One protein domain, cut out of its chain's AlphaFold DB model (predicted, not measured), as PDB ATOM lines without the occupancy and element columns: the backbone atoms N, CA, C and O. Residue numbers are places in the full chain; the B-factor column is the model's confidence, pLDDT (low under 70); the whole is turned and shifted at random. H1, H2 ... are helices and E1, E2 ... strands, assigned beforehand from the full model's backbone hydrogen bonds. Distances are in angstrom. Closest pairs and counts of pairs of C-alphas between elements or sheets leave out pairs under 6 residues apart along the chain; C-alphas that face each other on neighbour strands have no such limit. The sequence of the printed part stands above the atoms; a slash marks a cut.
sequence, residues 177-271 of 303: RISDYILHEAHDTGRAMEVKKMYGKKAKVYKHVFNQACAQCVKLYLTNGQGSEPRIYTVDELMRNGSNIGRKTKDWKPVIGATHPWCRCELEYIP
ATOM      1  N   ARG A 177      19.448  17.904   4.167       78.50
ATOM      2  CA  ARG A 177      20.562  18.057   5.109       78.50
ATOM      3  C   ARG A 177      20.427  17.167   6.341       78.50
ATOM      4  O   ARG A 177      21.432  16.649   6.832       78.50
ATOM      5  N   ILE A 178      19.214  17.030   6.882       78.94
ATOM      6  CA  ILE A 178      18.947  16.191   8.061       78.94
ATOM      7  C   ILE A 178      19.184  14.720   7.714       78.94
ATOM      8  O   ILE A 178      19.915  14.031   8.426       78.94
ATOM      9  N   SER A 179      18.595  14.254   6.614       78.12
ATOM     10  CA  SER A 179      18.743  12.885   6.129       78.12
ATOM     11  C   SER A 179      20.194  12.557   5.791       78.12
ATOM     12  O   SER A 179      20.697  11.517   6.208       78.12
ATOM     13  N   ASP A 180      20.893  13.465   5.115       76.38
ATOM     14  CA  ASP A 180      22.297  13.307   4.747       76.38
ATOM     15  C   ASP A 180      23.204  13.144   5.971       76.38
ATOM     16  O   ASP A 180      23.991  12.200   6.051       76.38
ATOM     17  N   TYR A 181      23.037  14.026   6.961       80.62
ATOM     18  CA  TYR A 181      23.786  13.970   8.211       80.62
ATOM     19  C   TYR A 181      23.553  12.644   8.946       80.62
ATOM     20  O   TYR A 181      24.513  11.991   9.349       80.62
ATOM     21  N   ILE A 182      22.291  12.230   9.106       80.44
ATOM     22  CA  ILE A 182      21.937  11.017   9.857       80.44
ATOM     23  C   ILE A 182      22.487   9.764   9.172       80.44
ATOM     24  O   ILE A 182      23.035   8.890   9.846       80.44
ATOM     25  N   LEU A 183      22.355   9.664   7.849       77.62
ATOM     26  CA  LEU A 183      22.823   8.489   7.114       77.62
ATOM     27  C   LEU A 183      24.350   8.427   7.054       77.62
ATOM     28  O   LEU A 183      24.913   7.344   7.206       77.62
ATOM     29  N   HIS A 184      25.033   9.567   6.917       77.88
ATOM     30  CA  HIS A 184      26.494   9.611   6.981       77.88
ATOM     31  C   HIS A 184      27.020   9.253   8.384       77.88
ATOM     32  O   HIS A 184      27.944   8.449   8.510       77.88
ATOM     33  N   GLU A 185      26.384   9.765   9.444       80.56
ATOM     34  CA  GLU A 185      26.688   9.394  10.834       80.56
ATOM     35  C   GLU A 185      26.520   7.884  11.064       80.56
ATOM     36  O   GLU A 185      27.395   7.238  11.648       80.56
ATOM     37  N   ALA A 186      25.414   7.309  10.584       74.62
ATOM     38  CA  ALA A 186      25.121   5.886  10.720       74.62
ATOM     39  C   ALA A 186      26.138   5.013   9.973       74.62
ATOM     40  O   ALA A 186      26.612   4.020  10.529       74.62
ATOM     41  N   HIS A 187      26.503   5.397   8.746       79.81
ATOM     42  CA  HIS A 187      27.490   4.694   7.932       79.81
ATOM     43  C   HIS A 187      28.841   4.585   8.651       79.81
ATOM     44  O   HIS A 187      29.345   3.483   8.883       79.81
ATOM     45  N   ASP A 188      29.401   5.716   9.072       83.25
ATOM     46  CA  ASP A 188      30.726   5.745   9.692       83.25
ATOM     47  C   ASP A 188      30.727   5.137  11.096       83.25
ATOM     48  O   ASP A 188      31.698   4.486  11.492       83.25
ATOM     49  N   THR A 189      29.617   5.259  11.828       81.75
ATOM     50  CA  THR A 189      29.431   4.539  13.094       81.75
ATOM     51  C   THR A 189      29.424   3.031  12.873       81.75
ATOM     52  O   THR A 189      30.100   2.307  13.605       81.75
ATOM     53  N   GLY A 190      28.725   2.542  11.844       77.31
ATOM     54  CA  GLY A 190      28.722   1.125  11.474       77.31
ATOM     55  C   GLY A 190      30.128   0.613  11.162       77.31
ATOM     56  O   GLY A 190      30.553  -0.408  11.706       77.31
ATOM     57  N   ARG A 191      30.894   1.376  10.374       85.38
ATOM     58  CA  ARG A 191      32.299   1.074  10.064       85.38
ATOM     59  C   ARG A 191      33.165   1.038  11.321       85.38
ATOM     60  O   ARG A 191      33.884   0.066  11.536       85.38
ATOM     61  N   ALA A 192      33.054   2.038  12.196       84.06
ATOM     62  CA  ALA A 192      33.788   2.071  13.460       84.06
ATOM     63  C   ALA A 192      33.461   0.872  14.363       84.06
ATOM     64  O   ALA A 192      34.351   0.340  15.030       84.06
ATOM     65  N   MET A 193      32.196   0.439  14.393       80.56
ATOM     66  CA  MET A 193      31.763  -0.721  15.173       80.56
ATOM     67  C   MET A 193      32.313  -2.029  14.635       80.56
ATOM     68  O   MET A 193      32.806  -2.827  15.435       80.56
ATOM     69  N   GLU A 194      32.327  -2.224  13.319       79.06
ATOM     70  CA  GLU A 194      32.935  -3.425  12.750       79.06
ATOM     71  C   GLU A 194      34.458  -3.427  12.954       79.06
ATOM     72  O   GLU A 194      35.010  -4.422  13.418       79.06
ATOM     73  N   VAL A 195      35.139  -2.290  12.762       85.69
ATOM     74  CA  VAL A 195      36.584  -2.163  13.036       85.69
ATOM     75  C   VAL A 195      36.902  -2.463  14.501       85.69
ATOM     76  O   VAL A 195      37.812  -3.237  14.794       85.69
ATOM     77  N   LYS A 196      36.135  -1.900  15.441       87.88
ATOM     78  CA  LYS A 196      36.300  -2.168  16.877       87.88
ATOM     79  C   LYS A 196      36.097  -3.643  17.210       87.88
ATOM     80  O   LYS A 196      36.812  -4.168  18.060       87.88
ATOM     81  N   LYS A 197      35.110  -4.287  16.587       76.94
ATOM     82  CA  LYS A 197      34.790  -5.701  16.792       76.94
ATOM     83  C   LYS A 197      35.894  -6.609  16.252       76.94
ATOM     84  O   LYS A 197      36.270  -7.552  16.939       76.94
ATOM     85  N   MET A 198      36.420  -6.320  15.062       81.50
ATOM     86  CA  MET A 198      37.432  -7.151  14.401       81.50
ATOM     87  C   MET A 198      38.849  -6.925  14.944       81.50
ATOM     88  O   MET A 198      39.598  -7.882  15.108       81.50
ATOM     89  N   TYR A 199      39.220  -5.675  15.237       91.69
ATOM     90  CA  TYR A 199      40.608  -5.270  15.515       91.69
ATOM     91  C   TYR A 199      40.792  -4.597  16.885       91.69
ATOM     92  O   TYR A 199      41.891  -4.178  17.254       91.69
ATOM     93  N   GLY A 200      39.721  -4.490  17.671       90.50
ATOM     94  CA  GLY A 200      39.741  -3.909  19.008       90.50
ATOM     95  C   GLY A 200      39.658  -2.380  19.028       90.50
ATOM     96  O   GLY A 200      39.841  -1.672  18.041       90.50
ATOM     97  N   LYS A 201      39.402  -1.825  20.217       91.62
ATOM     98  CA  LYS A 201      39.178  -0.376  20.410       91.62
ATOM     99  C   LYS A 201      40.394   0.514  20.106       91.62
ATOM    100  O   LYS A 201      40.235   1.711  19.892       91.62
ATOM    101  N   LYS A 202      41.602  -0.059  20.111       96.12
ATOM    102  CA  LYS A 202      42.861   0.642  19.804       96.12
ATOM    103  C   LYS A 202      43.234   0.585  18.317       96.12
ATOM    104  O   LYS A 202      44.294   1.089  17.961       96.12
ATOM    105  N   ALA A 203      42.391  -0.017  17.472       94.50
ATOM    106  CA  ALA A 203      42.598  -0.054  16.031       94.50
ATOM    107  C   ALA A 203      42.798   1.359  15.467       94.50
ATOM    108  O   ALA A 203      42.092   2.296  15.859       94.50
ATOM    109  N   LYS A 204      43.778   1.487  14.568       96.44
ATOM    110  CA  LYS A 204      44.128   2.745  13.913       96.44
ATOM    111  C   LYS A 204      43.148   3.027  12.783       96.44
ATOM    112  O   LYS A 204      42.890   2.166  11.944       96.44
ATOM    113  N   VAL A 205      42.615   4.238  12.774       95.62
ATOM    114  CA  VAL A 205      41.659   4.719  11.778       95.62
ATOM    115  C   VAL A 205      42.028   6.130  11.347       95.62
ATOM    116  O   VAL A 205      42.709   6.852  12.073       95.62
ATOM    117  N   TYR A 206      41.554   6.539  10.179       95.56
ATOM    118  CA  TYR A 206      41.668   7.909   9.689       95.56
ATOM    119  C   TYR A 206      40.379   8.321   8.987       95.56
ATOM    120  O   TYR A 206      39.557   7.475   8.641       95.56
ATOM    121  N   LYS A 207      40.185   9.624   8.774       93.44
ATOM    122  CA  LYS A 207      39.121  10.099   7.886       93.44
ATOM    123  C   LYS A 207      39.696  10.276   6.488       93.44
ATOM    124  O   LYS A 207      40.621  11.065   6.306       93.44
ATOM    125  N   HIS A 208      39.143   9.577   5.505       90.06
ATOM    126  CA  HIS A 208      39.370   9.890   4.105       90.06
ATOM    127  C   HIS A 208      38.660  11.212   3.792       90.06
ATOM    128  O   HIS A 208      37.431  11.297   3.795       90.06
ATOM    129  N   VAL A 209      39.441  12.279   3.619       89.31
ATOM    130  CA  VAL A 209      38.922  13.641   3.463       89.31
ATOM    131  C   VAL A 209      38.604  13.913   2.001       89.31
ATOM    132  O   VAL A 209      39.470  13.794   1.141       89.31
ATOM    133  N   PHE A 210      37.366  14.329   1.727       83.12
ATOM    134  CA  PHE A 210      36.935  14.680   0.375       83.12
ATOM    135  C   PHE A 210      37.807  15.798  -0.226       83.12
ATOM    136  O   PHE A 210      38.235  16.713   0.477       83.12
ATOM    137  N   ASN A 211      38.034  15.769  -1.542       78.88
ATOM    138  CA  ASN A 211      38.929  16.720  -2.219       78.88
ATOM    139  C   ASN A 211      38.500  18.192  -2.091       78.88
ATOM    140  O   ASN A 211      39.334  19.083  -2.217       78.88
ATOM    141  N   GLN A 212      37.217  18.447  -1.830       80.62
ATOM    142  CA  GLN A 212      36.663  19.785  -1.593       80.62
ATOM    143  C   GLN A 212      36.159  19.939  -0.152       80.62
ATOM    144  O   GLN A 212      35.147  20.592   0.105       80.62
ATOM    145  N   ALA A 213      36.805  19.266   0.799       85.75
ATOM    146  CA  ALA A 213      36.416  19.352   2.193       85.75
ATOM    147  C   ALA A 213      36.566  20.781   2.729       85.75
ATOM    148  O   ALA A 213      37.431  21.556   2.317       85.75
ATOM    149  N   CYS A 214      35.716  21.135   3.693       89.06
ATOM    150  CA  CYS A 214      35.798  22.443   4.321       89.06
ATOM    151  C   CYS A 214      37.094  22.590   5.134       89.06
ATOM    152  O   CYS A 214      37.687  21.608   5.593       89.06
ATOM    153  N   ALA A 215      37.478  23.839   5.412       92.69
ATOM    154  CA  ALA A 215      38.674  24.157   6.193       92.69
ATOM    155  C   ALA A 215      38.715  23.458   7.567       92.69
ATOM    156  O   ALA A 215      39.793  23.119   8.049       92.69
ATOM    157  N   GLN A 216      37.557  23.209   8.195       93.19
ATOM    158  CA  GLN A 216      37.504  22.509   9.481       93.19
ATOM    159  C   GLN A 216      37.817  21.022   9.341       93.19
ATOM    160  O   GLN A 216      38.591  20.505  10.137       93.19
ATOM    161  N   CYS A 217      37.282  20.337   8.328       93.69
ATOM    162  CA  CYS A 217      37.612  18.934   8.074       93.69
ATOM    163  C   CYS A 217      39.090  18.773   7.719       93.69
ATOM    164  O   CYS A 217      39.751  17.895   8.264       93.69
ATOM    165  N   VAL A 218      39.631  19.667   6.889       95.31
ATOM    166  CA  VAL A 218      41.067  19.695   6.576       95.31
ATOM    167  C   VAL A 218      41.893  19.870   7.850       95.31
ATOM    168  O   VAL A 218      42.794  19.082   8.117       95.31
ATOM    169  N   LYS A 219      41.555  20.857   8.687       95.44
ATOM    170  CA  LYS A 219      42.255  21.110   9.955       95.44
ATOM    171  C   LYS A 219      42.184  19.915  10.907       95.44
ATOM    172  O   LYS A 219      43.178  19.587  11.553       95.44
ATOM    173  N   LEU A 220      41.001  19.317  11.038       96.44
ATOM    174  CA  LEU A 220      40.755  18.231  11.977       96.44
ATOM    175  C   LEU A 220      41.393  16.931  11.528       96.44
ATOM    176  O   LEU A 220      41.829  16.198  12.397       96.44
ATOM    177  N   TYR A 221      41.450  16.642  10.229       96.69
ATOM    178  CA  TYR A 221      41.769  15.298   9.750       96.69
ATOM    179  C   TYR A 221      43.022  15.204   8.899       96.69
ATOM    180  O   TYR A 221      43.460  14.088   8.660       96.69
ATOM    181  N   LEU A 222      43.620  16.314   8.466       95.81
ATOM    182  CA  LEU A 222      44.831  16.311   7.647       95.81
ATOM    183  C   LEU A 222      46.000  16.965   8.394       95.81
ATOM    184  O   LEU A 222      45.824  17.844   9.248       95.81
ATOM    185  N   THR A 223      47.212  16.496   8.116       95.00
ATOM    186  CA  THR A 223      48.440  16.973   8.767       95.00
ATOM    187  C   THR A 223      48.891  18.337   8.251       95.00
ATOM    188  O   THR A 223      49.305  19.167   9.059       95.00
ATOM    189  N   ASN A 224      48.766  18.593   6.946       92.69
ATOM    190  CA  ASN A 224      49.330  19.756   6.264       92.69
ATOM    191  C   ASN A 224      48.449  20.287   5.113       92.69
ATOM    192  O   ASN A 224      48.922  20.535   4.006       92.69
ATOM    193  N   GLY A 225      47.152  20.473   5.365       90.50
ATOM    194  CA  GLY A 225      46.235  21.060   4.383       90.50
ATOM    195  C   GLY A 225      45.589  20.040   3.440       90.50
ATOM    196  O   GLY A 225      45.683  18.834   3.644       90.50
ATOM    197  N   GLN A 226      44.852  20.528   2.438       89.75
ATOM    198  CA  GLN A 226      44.068  19.678   1.537       89.75
ATOM    199  C   GLN A 226      44.967  18.692   0.777       89.75
ATOM    200  O   GLN A 226      45.955  19.093   0.168       89.75
ATOM    201  N   GLY A 227      44.592  17.410   0.790       85.25
ATOM    202  CA  GLY A 227      45.323  16.341   0.101       85.25
ATOM    203  C   GLY A 227      46.585  15.848   0.816       85.25
ATOM    204  O   GLY A 227      47.246  14.958   0.293       85.25
ATOM    205  N   SER A 228      46.930  16.387   1.992       91.19
ATOM    206  CA  SER A 228      48.058  15.869   2.771       91.19
ATOM    207  C   SER A 228      47.729  14.529   3.441       91.19
ATOM    208  O   SER A 228      46.578  14.092   3.454       91.19
ATOM    209  N   GLU A 229      48.728  13.923   4.091       94.19
ATOM    210  CA  GLU A 229      48.518  12.723   4.903       94.19
ATOM    211  C   GLU A 229      47.414  12.944   5.964       94.19
ATOM    212  O   GLU A 229      47.385  13.993   6.626       94.19
ATOM    213  N   PRO A 230      46.497  11.979   6.138       95.31
ATOM    214  CA  PRO A 230      45.513  11.996   7.199       95.31
ATOM    215  C   PRO A 230      46.137  11.858   8.584       95.31
ATOM    216  O   PRO A 230      47.094  11.125   8.815       95.31
ATOM    217  N   ARG A 231      45.529  12.518   9.561       96.75
ATOM    218  CA  ARG A 231      45.802  12.274  10.973       96.75
ATOM    219  C   ARG A 231      45.238  10.910  11.357       96.75
ATOM    220  O   ARG A 231      44.097  10.580  11.031       96.75
ATOM    221  N   ILE A 232      46.046  10.143  12.080       96.81
ATOM    222  CA  ILE A 232      45.680   8.822  12.578       96.81
ATOM    223  C   ILE A 232      45.073   8.960  13.971       96.81
ATOM    224  O   ILE A 232      45.639   9.614  14.845       96.81
ATOM    225  N   TYR A 233      43.954   8.275  14.179       97.62
ATOM    226  CA  TYR A 233      43.236   8.188  15.442       97.62
ATOM    227  C   TYR A 233      43.068   6.738  15.870       97.62
ATOM    228  O   TYR A 233      43.266   5.805  15.089       97.62
ATOM    229  N   THR A 234      42.642   6.542  17.114       97.56
ATOM    230  CA  THR A 234      42.075   5.256  17.539       97.56
ATOM    231  C   THR A 234      40.554   5.314  17.534       97.56
ATOM    232  O   THR A 234      39.970   6.374  17.766       97.56
ATOM    233  N   VAL A 235      39.898   4.166  17.336       94.25
ATOM    234  CA  VAL A 235      38.431   4.093  17.454       94.25
ATOM    235  C   VAL A 235      37.965   4.602  18.825       94.25
ATOM    236  O   VAL A 235      37.029   5.391  18.904       94.25
ATOM    237  N   ASP A 236      38.642   4.204  19.905       96.81
ATOM    238  CA  ASP A 236      38.322   4.627  21.274       96.81
ATOM    239  C   ASP A 236      38.398   6.149  21.481       96.81
ATOM    240  O   ASP A 236      37.562   6.725  22.178       96.81
ATOM    241  N   GLU A 237      39.375   6.813  20.865       97.56
ATOM    242  CA  GLU A 237      39.509   8.269  20.922       97.56
ATOM    243  C   GLU A 237      38.335   8.968  20.235       97.56
ATOM    244  O   GLU A 237      37.694   9.832  20.840       97.56
ATOM    245  N   LEU A 238      38.011   8.566  19.002       96.38
ATOM    246  CA  LEU A 238      36.903   9.167  18.261       96.38
ATOM    247  C   LEU A 238      35.556   8.897  18.951       96.38
ATOM    248  O   LEU A 238      34.718   9.795  19.014       96.38
ATOM    249  N   MET A 239      35.369   7.710  19.547       92.88
ATOM    250  CA  MET A 239      34.192   7.407  20.375       92.88
ATOM    251  C   MET A 239      34.083   8.354  21.578       92.88
ATOM    252  O   MET A 239      33.004   8.876  21.853       92.88
ATOM    253  N   ARG A 240      35.191   8.606  22.292       95.25
ATOM    254  CA  ARG A 240      35.219   9.523  23.446       95.25
ATOM    255  C   ARG A 240      34.954  10.977  23.060       95.25
ATOM    256  O   ARG A 240      34.442  11.738  23.879       95.25
ATOM    257  N   ASN A 241      35.271  11.369  21.828       95.38
ATOM    258  CA  ASN A 241      34.976  12.713  21.336       95.38
ATOM    259  C   ASN A 241      33.480  12.955  21.089       95.38
ATOM    260  O   ASN A 241      33.070  14.122  21.118       95.38
ATOM    261  N   GLY A 242      32.674  11.903  20.913       92.06
ATOM    262  CA  GLY A 242      31.227  11.994  20.710       92.06
ATOM    263  C   GLY A 242      30.867  12.704  19.404       92.06
ATOM    264  O   GLY A 242      31.450  12.412  18.364       92.06
ATOM    265  N   SER A 243      29.927  13.653  19.463       90.88
ATOM    266  CA  SER A 243      29.537  14.492  18.323       90.88
ATOM    267  C   SER A 243      29.960  15.954  18.511       90.88
ATOM    268  O   SER A 243      30.275  16.404  19.619       90.88
ATOM    269  N   ASN A 244      29.951  16.717  17.414       91.56
ATOM    270  CA  ASN A 244      30.144  18.170  17.443       91.56
ATOM    271  C   ASN A 244      28.822  18.957  17.539       91.56
ATOM    272  O   ASN A 244      28.847  20.189  17.526       91.56
ATOM    273  N   ILE A 245      27.673  18.280  17.677       83.19
ATOM    274  CA  ILE A 245      26.377  18.944  17.873       83.19
ATOM    275  C   ILE A 245      26.433  19.773  19.163       83.19
ATOM    276  O   ILE A 245      26.829  19.284  20.218       83.19
ATOM    277  N   GLY A 246      26.063  21.053  19.070       85.94
ATOM    278  CA  GLY A 246      26.086  21.991  20.198       85.94
ATOM    279  C   GLY A 246      27.466  22.567  20.539       85.94
ATOM    280  O   GLY A 246      27.558  23.437  21.405       85.94
ATOM    281  N   ARG A 247      28.543  22.149  19.857       91.06
ATOM    282  CA  ARG A 247      29.878  22.744  20.026       91.06
ATOM    283  C   ARG A 247      30.064  23.951  19.116       91.06
ATOM    284  O   ARG A 247      29.678  23.933  17.946       91.06
ATOM    285  N   LYS A 248      30.745  24.980  19.625       92.06
ATOM    286  CA  LYS A 248      31.233  26.085  18.791       92.06
ATOM    287  C   LYS A 248      32.342  25.569  17.875       92.06
ATOM    288  O   LYS A 248      33.124  24.718  18.285       92.06
ATOM    289  N   THR A 249      32.456  26.119  16.666       91.31
ATOM    290  CA  THR A 249      33.405  25.652  15.635       91.31
ATOM    291  C   THR A 249      34.851  25.564  16.118       91.31
ATOM    292  O   THR A 249      35.560  24.623  15.784       91.31
ATOM    293  N   LYS A 250      35.287  26.512  16.953       93.44
ATOM    294  CA  LYS A 250      36.637  26.510  17.539       93.44
ATOM    295  C   LYS A 250      36.913  25.315  18.467       93.44
ATOM    296  O   LYS A 250      38.071  24.961  18.648       93.44
ATOM    297  N   ASP A 251      35.858  24.719  19.021       95.06
ATOM    298  CA  ASP A 251      35.894  23.625  19.993       95.06
ATOM    299  C   ASP A 251      35.541  22.275  19.337       95.06
ATOM    300  O   ASP A 251      35.334  21.273  20.028       95.06
ATOM    301  N   TRP A 252      35.422  22.238  18.004       96.38
ATOM    302  CA  TRP A 252      35.178  21.000  17.270       96.38
ATOM    303  C   TRP A 252      36.339  20.026  17.439       96.38
ATOM    304  O   TRP A 252      37.512  20.406  17.470       96.38
ATOM    305  N   LYS A 253      35.986  18.748  17.537       97.06
ATOM    306  CA  LYS A 253      36.919  17.631  17.688       97.06
ATOM    307  C   LYS A 253      36.794  16.682  16.497       97.06
ATOM    308  O   LYS A 253      35.752  16.700  15.834       97.06
ATOM    309  N   PRO A 254      37.809  15.844  16.232       97.31
ATOM    310  CA  PRO A 254      37.652  14.736  15.302       97.31
ATOM    311  C   PRO A 254      36.619  13.749  15.864       97.31
ATOM    312  O   PRO A 254      36.666  13.403  17.046       97.31
ATOM    313  N   VAL A 255      35.669  13.326  15.032       96.69
ATOM    314  CA  VAL A 255      34.550  12.448  15.415       96.69
ATOM    315  C   VAL A 255      34.462  11.250  14.473       96.69
ATOM    316  O   VAL A 255      35.067  11.254  13.402       96.69
ATOM    317  N   ILE A 256      33.717  10.219  14.878       92.12
ATOM    318  CA  ILE A 256      33.471   9.037  14.039       92.12
ATOM    319  C   ILE A 256      32.662   9.427  12.803       92.12
ATOM    320  O   ILE A 256      33.121   9.229  11.680       92.12
ATOM    321  N   GLY A 257      31.476   9.992  13.026       87.50
ATOM    322  CA  GLY A 257      30.527  10.274  11.965       87.50
ATOM    323  C   GLY A 257      30.732  11.618  11.277       87.50
ATOM    324  O   GLY A 257      31.855  12.043  10.968       87.50
ATOM    325  N   ALA A 258      29.617  12.286  11.006       85.69
ATOM    326  CA  ALA A 258      29.586  13.540  10.285       85.69
ATOM    327  C   ALA A 258      30.139  14.665  11.170       85.69
ATOM    328  O   ALA A 258      29.623  14.974  12.242       85.69
ATOM    329  N   THR A 259      31.190  15.342  10.703       90.19
ATOM    330  CA  THR A 259      31.775  16.470  11.460       90.19
ATOM    331  C   THR A 259      30.834  17.667  11.511       90.19
ATOM    332  O   THR A 259      30.795  18.397  12.501       90.19
ATOM    333  N   HIS A 260      30.088  17.857  10.428       85.00
ATOM    334  CA  HIS A 260      29.081  18.883  10.224       85.00
ATOM    335  C   HIS A 260      28.081  18.377   9.168       85.00
ATOM    336  O   HIS A 260      28.375  17.399   8.470       85.00
ATOM    337  N   PRO A 261      26.920  19.029   9.001       78.31
ATOM    338  CA  PRO A 261      26.012  18.705   7.904       78.31
ATOM    339  C   PRO A 261      26.702  18.845   6.540       78.31
ATOM    340  O   PRO A 261      27.509  19.759   6.371       78.31
ATOM    341  N   TRP A 262      26.406  17.952   5.592       72.12
ATOM    342  CA  TRP A 262      27.069  17.855   4.277       72.12
ATOM    343  C   TRP A 262      28.544  17.428   4.301       72.12
ATOM    344  O   TRP A 262      29.256  17.553   3.303       72.12
ATOM    345  N   CYS A 263      29.039  16.925   5.432       80.00
ATOM    346  CA  CYS A 263      30.333  16.256   5.468       80.00
ATOM    347  C   CYS A 263      30.277  14.970   4.625       80.00
ATOM    348  O   CYS A 263      29.345  14.185   4.748       80.00
ATOM    349  N   ARG A 264      31.294  14.767   3.781       77.69
ATOM    350  CA  ARG A 264      31.490  13.566   2.947       77.69
ATOM    351  C   ARG A 264      32.772  12.808   3.289       77.69
ATOM    352  O   ARG A 264      33.230  11.989   2.507       77.69
ATOM    353  N   CYS A 265      33.418  13.159   4.400       86.44
ATOM    354  CA  CYS A 265      34.656  12.504   4.810       86.44
ATOM    355  C   CYS A 265      34.310  11.168   5.461       86.44
ATOM    356  O   CYS A 265      33.509  11.167   6.388       86.44
ATOM    357  N   GLU A 266      34.939  10.074   5.056       86.50
ATOM    358  CA  GLU A 266      34.569   8.716   5.485       86.50
ATOM    359  C   GLU A 266      35.598   8.134   6.454       86.50
ATOM    360  O   GLU A 266      36.780   8.457   6.372       86.50
ATOM    361  N   LEU A 267      35.171   7.294   7.399       88.81
ATOM    362  CA  LEU A 267      36.086   6.656   8.349       88.81
ATOM    363  C   LEU A 267      36.728   5.395   7.760       88.81
ATOM    364  O   LEU A 267      36.041   4.410   7.517       88.81
ATOM    365  N   GLU A 268      38.047   5.356   7.640       91.19
ATOM    366  CA  GLU A 268      38.807   4.229   7.094       91.19
ATOM    367  C   GLU A 268      39.692   3.555   8.151       91.19
ATOM    368  O   GLU A 268      40.263   4.210   9.024       91.19
ATOM    369  N   TYR A 269      39.806   2.228   8.071       91.12
ATOM    370  CA  TYR A 269      40.723   1.436   8.897       91.12
ATOM    371  C   TYR A 269      42.117   1.401   8.273       91.12
ATOM    372  O   TYR A 269      42.250   1.322   7.053       91.12
ATOM    373  N   ILE A 270      43.151   1.429   9.113       92.25
ATOM    374  CA  ILE A 270      44.545   1.254   8.696       92.25
ATOM    375  C   ILE A 270      44.997  -0.146   9.122       92.25
ATOM    376  O   ILE A 270      45.229  -0.360  10.317       92.25
ATOM    377  N   PRO A 271      45.148  -1.095   8.179       87.38
ATOM    378  CA  PRO A 271      45.718  -2.397   8.484       87.38
ATOM    379  C   PRO A 271      47.149  -2.286   9.011       87.38
ATOM    380  O   PRO A 271      47.901  -1.370   8.673       87.38
TER     381      PRO A 271
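What this domain is: This is residues 177 to 271 of the 303 residues of an uncharacterized protein of Rhodopirellula sp (UniProt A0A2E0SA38). A short ribbon of two antiparallel strands, E1 and E2, lies near the middle of a rounded, loop-rich domain, and one long helix, H1, runs alongside E2. Two short helices lie farther out, H2 near the end of E1 and H3 near its beginning, and the long loop of residues 242 to 265 swings out and back from H3 to E2. The printed part has 95 residues, with three named helices and two named strands in the order H1, E1, H2, H3, E2, and the sheet order is E1 - E2. The class is mostly helix, though under half of the residues are in named elements. The whole is compact, with a radius of gyration of the C-alphas of 12.4 A and spans of 31 by 30 by 22 A.

Where its parts are: Strand E1 is residues 204 to 208, 13.0 A from first to last C-alpha, and begins at C-alpha 204 (44.128, 2.745, 13.913). Strand E2 is residues 266 to 269, with C-alpha 269 at (40.723, 1.436, 8.897). Helix H1 is residues 177 to 199, 32.5 A long from C-alpha 177 at (20.562, 18.057, 5.109). Helix H2 is residues 215 to 221, and helix H3 is residues 235 to 241; they are 10.0 A and 10.1 A long.

How they stand to each other: E1 and E2 are antiparallel neighbours, with 150 degrees between their directions. N 208 and O 266, 2.8 A apart, and N 268 and O 206, also 2.8 A apart, are within hydrogen-bond range. The closest C-alphas of H1 and E2 are those of Asp 188 and Leu 267, 5.6 A apart. H1 and E1 are near each other, with 5 pairs of C-alphas within 10 A. H1 and H3 only just touch, with 3 pairs of C-alphas within 8 A, made by residues 192 to 196 of H1 alone. Their closest C-alphas are those of Ala 192 and Val 235, 6.4 A apart. They run opposite ways at a steep tilt of 42 degrees. Residues 204 to 205 of E1 pair antiparallel with residues 233 to 234, a short pairing just before H3. The closest C-alphas of E1 and H2 are those of Lys 207 and Tyr 221, 6.1 A apart. H2 is apart from H1, H3 and E2. In H1, H2 and H3 every O i to N i+4 pair is within hydrogen-bond range.

The domain as a whole: The two C-alphas farthest apart are those of Met 198 and Lys 248, 34.1 A. The link from H1 to E1 is tight, and the link from E1 to H2 is short. The links from H2 to H3, 13 residues, and from H3 to E2, 24 residues, are long. The printed part has no cut. The mean pLDDT of the printed part is 88.7, and no printed residue is under 70.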